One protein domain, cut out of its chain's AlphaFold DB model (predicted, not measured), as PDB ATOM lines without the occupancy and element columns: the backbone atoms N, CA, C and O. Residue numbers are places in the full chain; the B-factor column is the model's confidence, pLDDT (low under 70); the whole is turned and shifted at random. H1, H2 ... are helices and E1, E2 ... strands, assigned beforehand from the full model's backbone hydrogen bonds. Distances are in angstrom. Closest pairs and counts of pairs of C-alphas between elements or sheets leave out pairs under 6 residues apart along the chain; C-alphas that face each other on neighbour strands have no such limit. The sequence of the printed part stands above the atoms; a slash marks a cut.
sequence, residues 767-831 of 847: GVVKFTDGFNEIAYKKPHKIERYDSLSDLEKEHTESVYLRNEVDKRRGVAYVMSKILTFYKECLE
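Overview. This is residues 767 to 831 of the 847 residues of the protein "Retrotransposon Orf1" of Tanacetum cinerariifolium (UniProt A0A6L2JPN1). An open, flat loop of chain with an empty middle: a hairpin of two strands, E1 and E2, lies at one end, the short helices H1 and H2 follow along one side, and beyond residues 800 to 807 the short H3 makes a corner from which the long helix H4 runs back towards the hairpin's side without meeting it. The printed part has 65 residues, with two named strands and then four named helices, a mixed class; the two-stranded sheet, order E1 - E2, is antiparallel. It is only just extended, close to loose, with a radius of gyration of the C-alphas of 16.6 A, and spans 50 by 35 by 14 A.

Arrangement. E1, residues 768 to 772, and E2, residues 777 to 781, form a hairpin, antiparallel at 163 degrees. N 769 and O 780 are within hydrogen-bond range at 2.9 A, as are N 780 and O 769 at 2.8 A. H1, residues 786 to 790, and H2, residues 794 to 799, are close but not clearly touching; their closest C-alphas, of Tyr 789 and Lys 797, are 7.1 A apart. H2 and H3, residues 808 to 812, are apart. H3 and H4, residues 814 to 831, are close but not clearly touching, with the closest C-alphas, of Asp 810 and Val 818, at 6.2 A. H4 is apart from E1, E2, H1 and H2. In H1, H2, H3 and H4 every O i to N i+4 pair is within hydrogen-bond range.

Along the chain. E1 begins at C-alpha 768, (40.585, 1.081, -59.630), and measures 12.8 A; E2 measures 13.0 A. H1 is 6.4 A long, H2 8.6 A and H3 6.1 A. H4 measures 26.4 A, from C-alpha 814 at (54.300, 22.615, -35.437) to C-alpha 831 at (48.626, -2.830, -39.383).

Size, cuts and confidence. The two C-alphas farthest apart, of Gly 774 and Arg 812, are 50.3 A apart. The printed part has no cut and no long link. Residues 772 to 777 and 823 to 831 stand free. The mean pLDDT of the printed part is 75.1; residues 783 to 790, 794 to 796, 798 to 805 and 829 are under 70.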
ATOM      1  N   GLY A 767      39.104   4.513 -61.588       88.44
ATOM      2  CA  GLY A 767      40.158   4.783 -60.611       88.44
ATOM      3  C   GLY A 767      40.503   3.549 -59.779       88.44
ATOM      4  O   GLY A 767      40.765   3.666 -58.585       88.44
ATOM      5  N   VAL A 768      40.430   2.349 -60.363       88.31
ATOM      6  CA  VAL A 768      40.585   1.081 -59.630       88.31
ATOM      7  C   VAL A 768      41.845   0.348 -60.078       88.31
ATOM      8  O   VAL A 768      42.061   0.119 -61.268       88.31
ATOM      9  N   VAL A 769      42.661  -0.051 -59.104       88.19
ATOM     10  CA  VAL A 769      43.765  -0.997 -59.286       88.19
ATOM     11  C   VAL A 769      43.287  -2.368 -58.818       88.19
ATOM     12  O   VAL A 769      42.844  -2.512 -57.681       88.19
ATOM     13  N   LYS A 770      43.363  -3.366 -59.693       92.50
ATOM     14  CA  LYS A 770      43.016  -4.761 -59.426       92.50
ATOM     15  C   LYS A 770      44.279  -5.614 -59.365       92.50
ATOM     16  O   LYS A 770      45.146  -5.494 -60.230       92.50
ATOM     17  N   PHE A 771      44.341  -6.508 -58.390       93.00
ATOM     18  CA  PHE A 771      45.368  -7.539 -58.263       93.00
ATOM     19  C   PHE A 771      44.692  -8.908 -58.326       93.00
ATOM     20  O   PHE A 771      43.758  -9.155 -57.561       93.00
ATOM     21  N   THR A 772      45.138  -9.787 -59.226       85.50
ATOM     22  CA  THR A 772      44.551 -11.130 -59.398       85.50
ATOM     23  C   THR A 772      45.559 -12.236 -59.101       85.50
ATOM     24  O   THR A 772      46.476 -12.468 -59.886       85.50
ATOM     25  N   ASP A 773      45.360 -12.974 -58.010       79.75
ATOM     26  CA  ASP A 773      46.195 -14.123 -57.625       79.75
ATOM     27  C   ASP A 773      45.530 -15.454 -58.025       79.75
ATOM     28  O   ASP A 773      45.189 -16.287 -57.187       79.75
ATOM     29  N   GLY A 774      45.230 -15.600 -59.323       84.56
ATOM     30  CA  GLY A 774      44.652 -16.795 -59.968       84.56
ATOM     31  C   GLY A 774      43.199 -17.151 -59.600       84.56
ATOM     32  O   GLY A 774      42.414 -17.503 -60.477       84.56
ATOM     33  N   PHE A 775      42.846 -17.039 -58.321       79.06
ATOM     34  CA  PHE A 775      41.565 -17.421 -57.720       79.06
ATOM     35  C   PHE A 775      40.917 -16.281 -56.918       79.06
ATOM     36  O   PHE A 775      39.709 -16.308 -56.702       79.06
ATOM     37  N   ASN A 776      41.702 -15.279 -56.507       77.69
ATOM     38  CA  ASN A 776      41.242 -14.107 -55.762       77.69
ATOM     39  C   ASN A 776      41.486 -12.827 -56.574       77.69
ATOM     40  O   ASN A 776      42.571 -12.654 -57.131       77.69
ATOM     41  N   GLU A 777      40.510 -11.915 -56.597       89.44
ATOM     42  CA  GLU A 777      40.659 -10.551 -57.119       89.44
ATOM     43  C   GLU A 777      40.523  -9.551 -55.961       89.44
ATOM     44  O   GLU A 777      39.503  -9.534 -55.274       89.44
ATOM     45  N   ILE A 778      41.533  -8.702 -55.759       82.25
ATOM     46  CA  ILE A 778      41.496  -7.597 -54.792       82.25
ATOM     47  C   ILE A 778      41.479  -6.282 -55.572       82.25
ATOM     48  O   ILE A 778      42.424  -5.971 -56.298       82.25
ATOM     49  N   ALA A 779      40.405  -5.505 -55.418       88.38
ATOM     50  CA  ALA A 779      40.188  -4.244 -56.121       88.38
ATOM     51  C   ALA A 779      40.301  -3.046 -55.162       88.38
ATOM     52  O   ALA A 779      39.441  -2.833 -54.308       88.38
ATOM     53  N   TYR A 780      41.346  -2.233 -55.323       82.56
ATOM     54  CA  TYR A 780      41.560  -1.008 -54.554       82.56
ATOM     55  C   TYR A 780      41.121   0.225 -55.349       82.56
ATOM     56  O   TYR A 780      41.641   0.500 -56.433       82.56
ATOM     57  N   LYS A 781      40.188   1.010 -54.798       84.31
ATOM     58  CA  LYS A 781      39.746   2.273 -55.403       84.31
ATOM     59  C   LYS A 781      40.663   3.425 -54.978       84.31
ATOM     60  O   LYS A 781      40.608   3.888 -53.840       84.31
ATOM     61  N   LYS A 782      41.489   3.896 -55.916       81.06
ATOM     62  CA  LYS A 782      42.409   5.033 -55.782       81.06
ATOM     63  C   LYS A 782      41.605   6.270 -55.320       81.06
ATOM     64  O   LYS A 782      40.554   6.555 -55.898       81.06
ATOM     65  N   PRO A 783      42.036   7.024 -54.287       58.06
ATOM     66  CA  PRO A 783      41.273   8.178 -53.814       58.06
ATOM     67  C   PRO A 783      41.062   9.233 -54.912       58.06
ATOM     68  O   PRO A 783      42.023   9.752 -55.478       58.06
ATOM     69  N   HIS A 784      39.798   9.611 -55.139       37.78
ATOM     70  CA  HIS A 784      39.269  10.426 -56.257       37.78
ATOM     71  C   HIS A 784      39.844  11.864 -56.397       37.78
ATOM     72  O   HIS A 784      39.374  12.681 -57.187       37.78
ATOM     73  N   LYS A 785      40.854  12.214 -55.594       49.41
ATOM     74  CA  LYS A 785      41.629  13.461 -55.687       49.41
ATOM     75  C   LYS A 785      42.937  13.291 -56.467       49.41
ATOM     76  O   LYS A 785      43.445  14.281 -56.978       49.41
ATOM     77  N   ILE A 786      43.467  12.071 -56.571       49.66
ATOM     78  CA  ILE A 786      44.777  11.811 -57.185       49.66
ATOM     79  C   ILE A 786      44.701  11.802 -58.721       49.66
ATOM     80  O   ILE A 786      45.594  12.315 -59.377       49.66
ATOM     81  N   GLU A 787      43.583  11.349 -59.297       51.34
ATOM     82  CA  GLU A 787      43.341  11.351 -60.752       51.34
ATOM     83  C   GLU A 787      43.380  12.771 -61.341       51.34
ATOM     84  O   GLU A 787      43.787  12.980 -62.483       51.34
ATOM     85  N   ARG A 788      42.996  13.774 -60.537       55.81
ATOM     86  CA  ARG A 788      43.123  15.187 -60.909       55.81
ATOM     87  C   ARG A 788      44.575  15.651 -60.934       55.81
ATOM     88  O   ARG A 788      44.894  16.460 -61.788       55.81
ATOM     89  N   TYR A 789      45.428  15.136 -60.046       57.53
ATOM     90  CA  TYR A 789      46.862  15.447 -60.012       57.53
ATOM     91  C   TYR A 789      47.590  14.833 -61.215       57.53
ATOM     92  O   TYR A 789      48.351  15.521 -61.890       57.53
ATOM     93  N   ASP A 790      47.258  13.582 -61.551       63.84
ATOM     94  CA  ASP A 790      47.725  12.906 -62.770       63.84
ATOM     95  C   ASP A 790      47.281  13.667 -64.051       63.84
ATOM     96  O   ASP A 790      47.946  13.585 -65.082       63.84
ATOM     97  N   SER A 791      46.196  14.454 -63.971       78.00
ATOM     98  CA  SER A 791      45.651  15.293 -65.056       78.00
ATOM     99  C   SER A 791      46.159  16.748 -65.089       78.00
ATOM    100  O   SER A 791      45.781  17.484 -66.001       78.00
ATOM    101  N   LEU A 792      46.965  17.199 -64.117       78.00
ATOM    102  CA  LEU A 792      47.553  18.548 -64.126       78.00
ATOM    103  C   LEU A 792      48.702  18.634 -65.138       78.00
ATOM    104  O   LEU A 792      49.487  17.690 -65.262       78.00
ATOM    105  N   SER A 793      48.877  19.780 -65.799       80.69
ATOM    106  CA  SER A 793      50.139  20.073 -66.495       80.69
ATOM    107  C   SER A 793      51.294  20.184 -65.492       80.69
ATOM    108  O   SER A 793      51.074  20.459 -64.314       80.69
ATOM    109  N   ASP A 794      52.537  19.962 -65.915       67.31
ATOM    110  CA  ASP A 794      53.656  19.893 -64.961       67.31
ATOM    111  C   ASP A 794      53.938  21.239 -64.266       67.31
ATOM    112  O   ASP A 794      54.292  21.253 -63.092       67.31
ATOM    113  N   LEU A 795      53.617  22.363 -64.921       62.50
ATOM    114  CA  LEU A 795      53.597  23.701 -64.312       62.50
ATOM    115  C   LEU A 795      52.498  23.846 -63.238       62.50
ATOM    116  O   LEU A 795      52.693  24.492 -62.211       62.50
ATOM    117  N   GLU A 796      51.332  23.225 -63.438       66.00
ATOM    118  CA  GLU A 796      50.283  23.168 -62.413       66.00
ATOM    119  C   GLU A 796      50.649  22.206 -61.274       66.00
ATOM    120  O   GLU A 796      50.252  22.461 -60.141       66.00
ATOM    121  N   LYS A 797      51.427  21.141 -61.528       77.69
ATOM    122  CA  LYS A 797      51.999  20.288 -60.471       77.69
ATOM    123  C   LYS A 797      53.039  21.053 -59.645       77.69
ATOM    124  O   LYS A 797      52.983  20.994 -58.422       77.69
ATOM    125  N   GLU A 798      53.925  21.810 -60.296       57.28
ATOM    126  CA  GLU A 798      54.943  22.664 -59.662       57.28
ATOM    127  C   GLU A 798      54.320  23.777 -58.797       57.28
ATOM    128  O   GLU A 798      54.836  24.109 -57.732       57.28
ATOM    129  N   HIS A 799      53.172  24.327 -59.208       44.25
ATOM    130  CA  HIS A 799      52.423  25.318 -58.424       44.25
ATOM    131  C   HIS A 799      51.384  24.719 -57.459       44.25
ATOM    132  O   HIS A 799      50.865  25.437 -56.601       44.25
ATOM    133  N   THR A 800      51.097  23.417 -57.542       46.69
ATOM    134  CA  THR A 800      50.259  22.700 -56.569       46.69
ATOM    135  C   THR A 800      51.153  21.996 -55.556       46.69
ATOM    136  O   THR A 800      51.313  20.773 -55.581       46.69
ATOM    137  N   GLU A 801      51.698  22.778 -54.615       42.91
ATOM    138  CA  GLU A 801      52.236  22.228 -53.367       42.91
ATOM    139  C   GLU A 801      51.245  21.207 -52.782       42.91
ATOM    140  O   GLU A 801      50.023  21.392 -52.829       42.91
ATOM    141  N   SER A 802      51.755  20.130 -52.184       37.59
ATOM    142  CA  SER A 802      50.942  19.086 -51.553       37.59
ATOM    143  C   SER A 802      50.374  19.557 -50.205       37.59
ATOM    144  O   SER A 802      50.684  19.024 -49.138       37.59
ATOM    145  N   VAL A 803      49.515  20.585 -50.252       38.31
ATOM    146  CA  VAL A 803      48.917  21.254 -49.091       38.31
ATOM    147  C   VAL A 803      47.980  20.301 -48.345       38.31
ATOM    148  O   VAL A 803      46.756  20.308 -48.496       38.31
ATOM    149  N   TYR A 804      48.569  19.523 -47.437       56.44
ATOM    150  CA  TYR A 804      47.879  19.050 -46.247       56.44
ATOM    151  C   TYR A 804      47.310  20.284 -45.538       56.44
ATOM    152  O   TYR A 804      48.059  21.100 -44.992       56.44
ATOM    153  N   LEU A 805      45.985  20.445 -45.574       50.25
ATOM    154  CA  LEU A 805      45.275  21.584 -44.989       50.25
ATOM    155  C   LEU A 805      45.375  21.551 -43.456       50.25
ATOM    156  O   LEU A 805      44.467  21.100 -42.754       50.25
ATOM    157  N   ARG A 806      46.504  22.046 -42.933       75.50
ATOM    158  CA  ARG A 806      46.763  22.212 -41.499       75.50
ATOM    159  C   ARG A 806      45.703  23.140 -40.912       75.50
ATOM    160  O   ARG A 806      45.726  24.349 -41.142       75.50
ATOM    161  N   ASN A 807      44.789  22.574 -40.130       86.56
ATOM    162  CA  ASN A 807      43.898  23.350 -39.270       86.56
ATOM    163  C   ASN A 807      44.714  24.113 -38.207       86.56
ATOM    164  O   ASN A 807      45.887  23.825 -37.966       86.56
ATOM    165  N   GLU A 808      44.087  25.077 -37.532       81.25
ATOM    166  CA  GLU A 808      44.773  25.933 -36.553       81.25
ATOM    167  C   GLU A 808      45.373  25.176 -35.354       81.25
ATOM    168  O   GLU A 808      46.306  25.677 -34.730       81.25
ATOM    169  N   VAL A 809      44.898  23.968 -35.027       86.88
ATOM    170  CA  VAL A 809      45.493  23.142 -33.960       86.88
ATOM    171  C   VAL A 809      46.785  22.487 -34.450       86.88
ATOM    172  O   VAL A 809      47.803  22.553 -33.762       86.88
ATOM    173  N   ASP A 810      46.766  21.927 -35.659       90.94
ATOM    174  CA  ASP A 810      47.940  21.345 -36.313       90.94
ATOM    175  C   ASP A 810      49.019  22.412 -36.588       90.94
ATOM    176  O   ASP A 810      50.201  22.157 -36.369       90.94
ATOM    177  N   LYS A 811      48.634  23.645 -36.966       90.69
ATOM    178  CA  LYS A 811      49.566  24.788 -37.066       90.69
ATOM    179  C   LYS A 811      50.226  25.116 -35.721       90.69
ATOM    180  O   LYS A 811      51.447  25.232 -35.658       90.69
ATOM    181  N   ARG A 812      49.441  25.228 -34.639       90.25
ATOM    182  CA  ARG A 812      49.934  25.553 -33.282       90.25
ATOM    183  C   ARG A 812      50.863  24.493 -32.685       90.25
ATOM    184  O   ARG A 812      51.618  24.814 -31.774       90.25
ATOM    185  N   ARG A 813      50.797  23.246 -33.163       93.69
ATOM    186  CA  ARG A 813      51.634  22.124 -32.696       93.69
ATOM    187  C   ARG A 813      52.901  21.896 -33.533       93.69
ATOM    188  O   ARG A 813      53.732  21.079 -33.149       93.69
ATOM    189  N   GLY A 814      53.081  22.637 -34.628       92.81
ATOM    190  CA  GLY A 814      54.300  22.615 -35.437       92.81
ATOM    191  C   GLY A 814      54.449  21.394 -36.355       92.81
ATOM    192  O   GLY A 814      53.670  20.442 -36.325       92.81
ATOM    193  N   VAL A 815      55.475  21.439 -37.213       78.56
ATOM    194  CA  VAL A 815      55.663  20.479 -38.318       78.56
ATOM    195  C   VAL A 815      55.849  19.043 -37.820       78.56
ATOM    196  O   VAL A 815      55.231  18.138 -38.374       78.56
ATOM    197  N   ALA A 816      56.621  18.832 -36.750       84.00
ATOM    198  CA  ALA A 816      56.887  17.501 -36.198       84.00
ATOM    199  C   ALA A 816      55.603  16.761 -35.774       84.00
ATOM    200  O   ALA A 816      55.445  15.580 -36.077       84.00
ATOM    201  N   TYR A 817      54.643  17.463 -35.156       93.06
ATOM    202  CA  TYR A 817      53.346  16.882 -34.794       93.06
ATOM    203  C   TYR A 817      52.529  16.475 -36.029       93.06
ATOM    204  O   TYR A 817      51.903  15.416 -36.036       93.06
ATOM    205  N   VAL A 818      52.562  17.282 -37.095       91.62
ATOM    206  CA  VAL A 818      51.868  16.972 -38.356       91.62
ATOM    207  C   VAL A 818      52.505  15.771 -39.061       91.62
ATOM    208  O   VAL A 818      51.781  14.886 -39.504       91.62
ATOM    209  N   MET A 819      53.838  15.698 -39.114       85.81
ATOM    210  CA  MET A 819      54.548  14.554 -39.701       85.81
ATOM    211  C   MET A 819      54.303  13.267 -38.909       85.81
ATOM    212  O   MET A 819      53.962  12.250 -39.506       85.81
ATOM    213  N   SER A 820      54.369  13.320 -37.574       88.81
ATOM    214  CA  SER A 820      54.019  12.192 -36.699       88.81
ATOM    215  C   SER A 820      52.601  11.679 -36.981       88.81
ATOM    216  O   SER A 820      52.422  10.493 -37.230       88.81
ATOM    217  N   LYS A 821      51.611  12.576 -37.051       90.19
ATOM    218  CA  LYS A 821      50.205  12.252 -37.346       90.19
ATOM    219  C   LYS A 821      50.005  11.606 -38.728       90.19
ATOM    220  O   LYS A 821      49.156  10.730 -38.869       90.19
ATOM    221  N   ILE A 822      50.781  12.014 -39.736       87.75
ATOM    222  CA  ILE A 822      50.769  11.407 -41.079       87.75
ATOM    223  C   ILE A 822      51.402  10.007 -41.053       87.75
ATOM    224  O   ILE A 822      50.839   9.072 -41.620       87.75
ATOM    225  N   LEU A 823      52.536   9.840 -40.367       86.06
ATOM    226  CA  LEU A 823      53.219   8.548 -40.237       86.06
ATOM    227  C   LEU A 823      52.389   7.533 -39.435       86.06
ATOM    228  O   LEU A 823      52.313   6.372 -39.828       86.06
ATOM    229  N   THR A 824      51.708   7.966 -38.368       88.56
ATOM    230  CA  THR A 824      50.759   7.128 -37.618       88.56
ATOM    231  C   THR A 824      49.623   6.629 -38.510       88.56
ATOM    232  O   THR A 824      49.356   5.435 -38.505       88.56
ATOM    233  N   PHE A 825      49.023   7.487 -39.344       87.25
ATOM    234  CA  PHE A 825      47.965   7.068 -40.274       87.25
ATOM    235  C   PHE A 825      48.444   6.001 -41.277       87.25
ATOM    236  O   PHE A 825      47.758   5.002 -41.489       87.25
ATOM    237  N   TYR A 826      49.631   6.169 -41.873       79.06
ATOM    238  CA  TYR A 826      50.194   5.141 -42.759       79.06
ATOM    239  C   TYR A 826      50.523   3.840 -42.022       79.06
ATOM    240  O   TYR A 826      50.297   2.765 -42.572       79.06
ATOM    241  N   LYS A 827      51.005   3.921 -40.778       82.62
ATOM    242  CA  LYS A 827      51.238   2.749 -39.932       82.62
ATOM    243  C   LYS A 827      49.930   2.000 -39.636       82.62
ATOM    244  O   LYS A 827      49.872   0.797 -39.858       82.62
ATOM    245  N   GLU A 828      48.876   2.704 -39.227       78.62
ATOM    246  CA  GLU A 828      47.542   2.126 -38.991       78.62
ATOM    247  C   GLU A 828      46.989   1.446 -40.257       78.62
ATOM    248  O   GLU A 828      46.460   0.340 -40.186       78.62
ATOM    249  N   CYS A 829      47.185   2.045 -41.440       68.31
ATOM    250  CA  CYS A 829      46.779   1.446 -42.718       68.31
ATOM    251  C   CYS A 829      47.546   0.160 -43.077       68.31
ATOM    252  O   CYS A 829      47.019  -0.665 -43.820       68.31
ATOM    253  N   LEU A 830      48.776  -0.012 -42.581       72.19
ATOM    254  CA  LEU A 830      49.579  -1.225 -42.771       72.19
ATOM    255  C   LEU A 830      49.259  -2.301 -41.720       72.19
ATOM    256  O   LEU A 830      49.276  -3.486 -42.041       72.19
ATOM    257  N   GLU A 831      48.943  -1.906 -40.484       76.00
ATOM    258  CA  GLU A 831      48.626  -2.830 -39.383       76.00
ATOM    259  C   GLU A 831      47.204  -3.424 -39.466       76.00
ATOM    260  O   GLU A 831      46.976  -4.508 -38.937       76.00
TER     261      GLU A 831